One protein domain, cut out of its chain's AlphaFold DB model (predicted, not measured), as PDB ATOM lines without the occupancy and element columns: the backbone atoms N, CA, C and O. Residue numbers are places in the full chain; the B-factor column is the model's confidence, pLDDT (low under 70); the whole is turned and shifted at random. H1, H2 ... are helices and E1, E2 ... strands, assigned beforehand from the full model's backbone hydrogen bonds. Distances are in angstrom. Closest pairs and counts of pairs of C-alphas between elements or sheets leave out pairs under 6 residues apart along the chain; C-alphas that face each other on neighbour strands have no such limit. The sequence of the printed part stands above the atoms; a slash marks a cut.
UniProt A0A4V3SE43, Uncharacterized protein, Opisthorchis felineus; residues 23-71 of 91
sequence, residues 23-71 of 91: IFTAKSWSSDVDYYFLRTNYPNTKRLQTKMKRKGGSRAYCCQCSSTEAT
ATOM      1  N   ILE A  23     129.102 279.029 287.132       82.25
ATOM      2  CA  ILE A  23     129.540 277.747 287.693       82.25
ATOM      3  C   ILE A  23     130.524 277.997 288.834       82.25
ATOM      4  O   ILE A  23     131.514 278.706 288.681       82.25
ATOM      5  N   PHE A  24     130.293 277.341 289.970       84.81
ATOM      6  CA  PHE A  24     131.136 277.433 291.154       84.81
ATOM      7  C   PHE A  24     131.683 276.056 291.541       84.81
ATOM      8  O   PHE A  24     130.936 275.139 291.879       84.81
ATOM      9  N   THR A  25     133.006 275.906 291.517       84.38
ATOM     10  CA  THR A  25     133.703 274.667 291.890       84.38
ATOM     11  C   THR A  25     133.947 274.580 293.397       84.38
ATOM     12  O   THR A  25     134.188 275.589 294.058       84.38
ATOM     13  N   ALA A  26     133.874 273.364 293.949       84.50
ATOM     14  CA  ALA A  26     134.021 273.074 295.382       84.50
ATOM     15  C   ALA A  26     133.060 273.877 296.287       84.50
ATOM     16  O   ALA A  26     133.367 274.202 297.442       84.50
ATOM     17  N   LYS A  27     131.888 274.225 295.746       85.75
ATOM     18  CA  LYS A  27     130.833 274.975 296.428       85.75
ATOM     19  C   LYS A  27     129.490 274.271 296.260       85.75
ATOM     20  O   LYS A  27     129.282 273.495 295.327       85.75
ATOM     21  N   SER A  28     128.611 274.538 297.212       88.00
ATOM     22  CA  SER A  28     127.244 274.024 297.331       88.00
ATOM     23  C   SER A  28     126.315 275.181 297.667       88.00
ATOM     24  O   SER A  28     126.762 276.170 298.259       88.00
ATOM     25  N   TRP A  29     125.050 275.086 297.279       88.44
ATOM     26  CA  TRP A  29     124.060 276.102 297.629       88.44
ATOM     27  C   TRP A  29     123.603 275.905 299.078       88.44
ATOM     28  O   TRP A  29     123.540 274.780 299.574       88.44
ATOM     29  N   SER A  30     123.307 276.992 299.796       88.44
ATOM     30  CA  SER A  30     122.564 276.862 301.056       88.44
ATOM     31  C   SER A  30     121.144 276.376 300.763       88.44
ATOM     32  O   SER A  30     120.604 276.638 299.693       88.44
ATOM     33  N   SER A  31     120.521 275.727 301.744       83.75
ATOM     34  CA  SER A  31     119.103 275.350 301.702       83.75
ATOM     35  C   SER A  31     118.167 276.553 301.552       83.75
ATOM     36  O   SER A  31     117.060 276.402 301.061       83.75
ATOM     37  N   ASP A  32     118.627 277.746 301.941       84.88
ATOM     38  CA  ASP A  32     117.853 278.999 301.972       84.88
ATOM     39  C   ASP A  32     118.031 279.835 300.692       84.88
ATOM     40  O   ASP A  32     118.074 281.074 300.741       84.88
ATOM     41  N   VAL A  33     118.310 279.172 299.568       85.19
ATOM     42  CA  VAL A  33     118.470 279.811 298.258       85.19
ATOM     43  C   VAL A  33     117.144 279.744 297.528       85.19
ATOM     44  O   VAL A  33     116.741 278.695 297.038       85.19
ATOM     45  N   ASP A  34     116.509 280.905 297.415       84.44
ATOM     46  CA  ASP A  34     115.240 281.052 296.720       84.44
ATOM     47  C   ASP A  34     115.413 281.661 295.329       84.44
ATOM     48  O   ASP A  34     116.366 282.393 295.038       84.44
ATOM     49  N   TYR A  35     114.398 281.448 294.491       82.12
ATOM     50  CA  TYR A  35     114.260 282.097 293.187       82.12
ATOM     51  C   TYR A  35     114.470 283.621 293.253       82.12
ATOM     52  O   TYR A  35     115.177 284.187 292.418       82.12
ATOM     53  N   TYR A  36     113.896 284.294 294.260       87.00
ATOM     54  CA  TYR A  36     113.994 285.751 294.395       87.00
ATOM     55  C   TYR A  36     115.441 286.206 294.614       87.00
ATOM     56  O   TYR A  36     115.901 287.162 293.993       87.00
ATOM     57  N   PHE A  37     116.198 285.466 295.431       88.12
ATOM     58  CA  PHE A  37     117.610 285.748 295.660       88.12
ATOM     59  C   PHE A  37     118.411 285.646 294.361       88.12
ATOM     60  O   PHE A  37     119.188 286.551 294.054       88.12
ATOM     61  N   LEU A  38     118.202 284.586 293.580       84.81
ATOM     62  CA  LEU A  38     118.898 284.395 292.309       84.81
ATOM     63  C   LEU A  38     118.551 285.507 291.319       84.81
ATOM     64  O   LEU A  38     119.457 286.117 290.760       84.81
ATOM     65  N   ARG A  39     117.268 285.856 291.174       82.31
ATOM     66  CA  ARG A  39     116.825 286.928 290.273       82.31
ATOM     67  C   ARG A  39     117.394 288.299 290.641       82.31
ATOM     68  O   ARG A  39     117.710 289.073 289.744       82.31
ATOM     69  N   THR A  40     117.500 288.612 291.932       88.50
ATOM     70  CA  THR A  40     118.004 289.908 292.416       88.50
ATOM     71  C   THR A  40     119.526 290.008 292.370       88.50
ATOM     72  O   THR A  40     120.069 291.098 292.193       88.50
ATOM     73  N   ASN A  41     120.227 288.897 292.601       86.06
ATOM     74  CA  ASN A  41     121.675 288.909 292.793       86.06
ATOM     75  C   ASN A  41     122.453 288.440 291.569       86.06
ATOM     76  O   ASN A  41     123.627 288.767 291.471       86.06
ATOM     77  N   TYR A  42     121.845 287.709 290.640       80.19
ATOM     78  CA  TYR A  42     122.469 287.366 289.366       80.19
ATOM     79  C   TYR A  42     122.593 288.619 288.469       80.19
ATOM     80  O   TYR A  42     121.630 289.383 288.396       80.19
ATOM     81  N   PRO A  43     123.732 288.866 287.782       80.00
ATOM     82  CA  PRO A  43     124.946 288.038 287.662       80.00
ATOM     83  C   PRO A  43     126.060 288.342 288.695       80.00
ATOM     84  O   PRO A  43     127.214 287.968 288.505       80.00
ATOM     85  N   ASN A  44     125.774 289.032 289.801       86.50
ATOM     86  CA  ASN A  44     126.784 289.412 290.794       86.50
ATOM     87  C   ASN A  44     127.278 288.214 291.631       86.50
ATOM     88  O   ASN A  44     126.710 287.847 292.666       86.50
ATOM     89  N   THR A  45     128.416 287.650 291.224       82.00
ATOM     90  CA  THR A  45     129.040 286.481 291.861       82.00
ATOM     91  C   THR A  45     129.425 286.702 293.324       82.00
ATOM     92  O   THR A  45     129.344 285.759 294.110       82.00
ATOM     93  N   LYS A  46     129.795 287.924 293.738       86.56
ATOM     94  CA  LYS A  46     130.116 288.224 295.146       86.56
ATOM     95  C   LYS A  46     128.887 288.050 296.032       86.56
ATOM     96  O   LYS A  46     128.985 287.449 297.097       86.56
ATOM     97  N   ARG A  47     127.725 288.527 295.570       87.19
ATOM     98  CA  ARG A  47     126.461 288.361 296.295       87.19
ATOM     99  C   ARG A  47     126.015 286.905 296.283       87.19
ATOM    100  O   ARG A  47     125.673 286.393 297.340       87.19
ATOM    101  N   LEU A  48     126.112 286.203 295.151       87.00
ATOM    102  CA  LEU A  48     125.770 284.774 295.067       87.00
ATOM    103  C   LEU A  48     126.604 283.910 296.029       87.00
ATOM    104  O   LEU A  48     126.065 283.020 296.684       87.00
ATOM    105  N   GLN A  49     127.894 284.217 296.187       86.56
ATOM    106  CA  GLN A  49     128.784 283.501 297.105       86.56
ATOM    107  C   GLN A  49     128.393 283.625 298.583       86.56
ATOM    108  O   GLN A  49     128.760 282.749 299.362       86.56
ATOM    109  N   THR A  50     127.622 284.647 298.975       89.38
ATOM    110  CA  THR A  50     127.140 284.785 300.365       89.38
ATOM    111  C   THR A  50     126.212 283.646 300.784       89.38
ATOM    112  O   THR A  50     126.155 283.298 301.959       89.38
ATOM    113  N   LYS A  51     125.518 283.030 299.821       88.00
ATOM    114  CA  LYS A  51     124.608 281.901 300.037       88.00
ATOM    115  C   LYS A  51     125.221 280.559 299.627       88.00
ATOM    116  O   LYS A  51     124.499 279.575 299.485       88.00
ATOM    117  N   MET A  52     126.541 280.501 299.443       89.12
ATOM    118  CA  MET A  52     127.254 279.266 299.118       89.12
ATOM    119  C   MET A  52     128.044 278.738 300.306       89.12
ATOM    120  O   MET A  52     128.678 279.486 301.045       89.12
ATOM    121  N   LYS A  53     128.084 277.414 300.426       88.94
ATOM    122  CA  LYS A  53     128.908 276.693 301.396       88.94
ATOM    123  C   LYS A  53     130.066 276.015 300.674       88.94
ATOM    124  O   LYS A  53     129.902 275.508 299.561       88.94
ATOM    125  N   ARG A  54     131.247 275.997 301.299       85.38
ATOM    126  CA  ARG A  54     132.402 275.246 300.787       85.38
ATOM    127  C   ARG A  54     132.130 273.757 300.968       85.38
ATOM    128  O   ARG A  54     131.912 273.310 302.089       85.38
ATOM    129  N   LYS A  55     132.144 273.007 299.870       83.62
ATOM    130  CA  LYS A  55     131.930 271.559 299.873       83.62
ATOM    131  C   LYS A  55     132.830 270.938 298.813       83.62
ATOM    132  O   LYS A  55     132.677 271.171 297.616       83.62
ATOM    133  N   GLY A  56     133.838 270.202 299.274       79.19
ATOM    134  CA  GLY A  56     134.793 269.528 298.397       79.19
ATOM    135  C   GLY A  56     134.089 268.495 297.520       79.19
ATOM    136  O   GLY A  56     133.197 267.791 297.984       79.19
ATOM    137  N   GLY A  57     134.460 268.434 296.241       78.38
ATOM    138  CA  GLY A  57     133.869 267.492 295.286       78.38
ATOM    139  C   GLY A  57     132.490 267.882 294.746       78.38
ATOM    140  O   GLY A  57     131.999 267.201 293.852       78.38
ATOM    141  N   SER A  58     131.883 268.985 295.206       81.06
ATOM    142  CA  SER A  58     130.639 269.498 294.625       81.06
ATOM    143  C   SER A  58     130.867 270.659 293.660       81.06
ATOM    144  O   SER A  58     131.860 271.389 293.722       81.06
ATOM    145  N   ARG A  59     129.918 270.834 292.745       84.38
ATOM    146  CA  ARG A  59     129.817 271.978 291.844       84.38
ATOM    147  C   ARG A  59     128.427 272.570 291.969       84.38
ATOM    148  O   ARG A  59     127.439 271.854 291.831       84.38
ATOM    149  N   ALA A  60     128.363 273.863 292.230       85.75
ATOM    150  CA  ALA A  60     127.126 274.620 292.246       85.75
ATOM    151  C   ALA A  60     126.957 275.316 290.894       85.75
ATOM    152  O   ALA A  60     127.891 275.913 290.362       85.75
ATOM    153  N   TYR A  61     125.757 275.229 290.348       83.25
ATOM    154  CA  TYR A  61     125.356 275.820 289.084       83.25
ATOM    155  C   TYR A  61     124.159 276.737 289.323       83.25
ATOM    156  O   TYR A  61     123.286 276.418 290.136       83.25
ATOM    157  N   CYS A  62     124.085 277.863 288.621       82.00
ATOM    158  CA  CYS A  62     122.879 278.690 288.624       82.00
ATOM    159  C   CYS A  62     122.664 279.447 287.321       82.00
ATOM    160  O   CYS A  62     123.584 279.689 286.540       82.00
ATOM    161  N   CYS A  63     121.417 279.858 287.146       77.88
ATOM    162  CA  CYS A  63     121.002 280.929 286.260       77.88
ATOM    163  C   CYS A  63     120.112 281.911 287.046       77.88
ATOM    164  O   CYS A  63     119.825 281.694 288.225       77.88
ATOM    165  N   GLN A  64     119.628 282.969 286.389       73.81
ATOM    166  CA  GLN A  64     118.694 283.932 286.992       73.81
ATOM    167  C   GLN A  64     117.407 283.274 287.525       73.81
ATOM    168  O   GLN A  64     116.754 283.820 288.413       73.81
ATOM    169  N   CYS A  65     117.026 282.115 286.980       71.38
ATOM    170  CA  CYS A  65     115.754 281.475 287.293       71.38
ATOM    171  C   CYS A  65     115.850 280.349 288.311       71.38
ATOM    172  O   CYS A  65     114.836 280.031 288.917       71.38
ATOM    173  N   SER A  66     116.997 279.689 288.457       77.00
ATOM    174  CA  SER A  66     117.099 278.549 289.362       77.00
ATOM    175  C   SER A  66     118.557 278.127 289.589       77.00
ATOM    176  O   SER A  66     119.472 278.520 288.859       77.00
ATOM    177  N   SER A  67     118.770 277.352 290.647       81.50
ATOM    178  CA  SER A  67     120.066 276.889 291.134       81.50
ATOM    179  C   SER A  67     120.047 275.382 291.329       81.50
ATOM    180  O   SER A  67     119.069 274.827 291.818       81.50
ATOM    181  N   THR A  68     121.151 274.722 291.009       79.44
ATOM    182  CA  THR A  68     121.348 273.302 291.302       79.44
ATOM    183  C   THR A  68     122.762 273.060 291.789       79.44
ATOM    184  O   THR A  68     123.675 273.837 291.517       79.44
ATOM    185  N   GLU A  69     122.974 271.953 292.480       82.19
ATOM    186  CA  GLU A  69     124.309 271.454 292.779       82.19
ATOM    187  C   GLU A  69     124.475 270.023 292.280       82.19
ATOM    188  O   GLU A  69     123.528 269.242 292.260       82.19
ATOM    189  N   ALA A  70     125.688 269.678 291.866       78.00
ATOM    190  CA  ALA A  70     126.081 268.313 291.568       78.00
ATOM    191  C   ALA A  70     127.235 267.932 292.495       78.00
ATOM    192  O   ALA A  70     128.285 268.571 292.489       78.00
ATOM    193  N   THR A  71     127.038 266.892 293.305       71.69
ATOM    194  CA  THR A  71     128.094 266.330 294.171       71.69
ATOM    195  C   THR A  71     128.818 265.155 293.498       71.69
ATOM    196  O   THR A  71     129.916 264.784 293.892       71.69
TER     197      THR A  71
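AT A GLANCE: This is residues 23 to 71 of the 91 residues of an uncharacterized protein of Opisthorchis felineus (UniProt A0A4V3SE43). A strongly twisted sheet of three strands has its longest strand, E2, folded back at residue 55, with E1 following both halves; two short helices lie toward the opposite end of the long axis. The 49 printed residues hold E1, H1, H2, E2, E3 in that order; the sheet, E1 - E2 - E3, is antiparallel, and the class is mixed. The whole is compact, radius of gyration of the C-alphas 9.6 A, spanning 27 by 17 by 17 A.

HOW THE PARTS SIT: E1, residues 23 to 29, is antiparallel to E2, residues 52 to 62, with N 24 and O 60 2.8 A apart. E2 and E3, residues 67 to 70, form a hairpin; N 61 and O 68 are 2.8 A apart. H1, residues 35 to 41, is not on the sheet. H2, residues 45 to 49, only grazes it. H1 and H2 only just touch, only at the corner, with 3 pairs of C-alphas within 8 A, the closest those of Asn 41 and Arg 47, 6.0 A. Every O i to N i+4 pair of both helices is within hydrogen-bond range.

IN THESE COORDINATES: E1 begins at C-alpha 23 (129.540, 277.747, 287.693) and spans 11.5 A, E2 11.4 A. E3 ends at C-alpha 70 (126.081, 268.313, 291.568).

THE WHOLE: The C-alphas of Thr 40 and Gly 57 are farthest apart, 27.6 A. The printed part has no cut, its links are tight, and no printed residue is under 70.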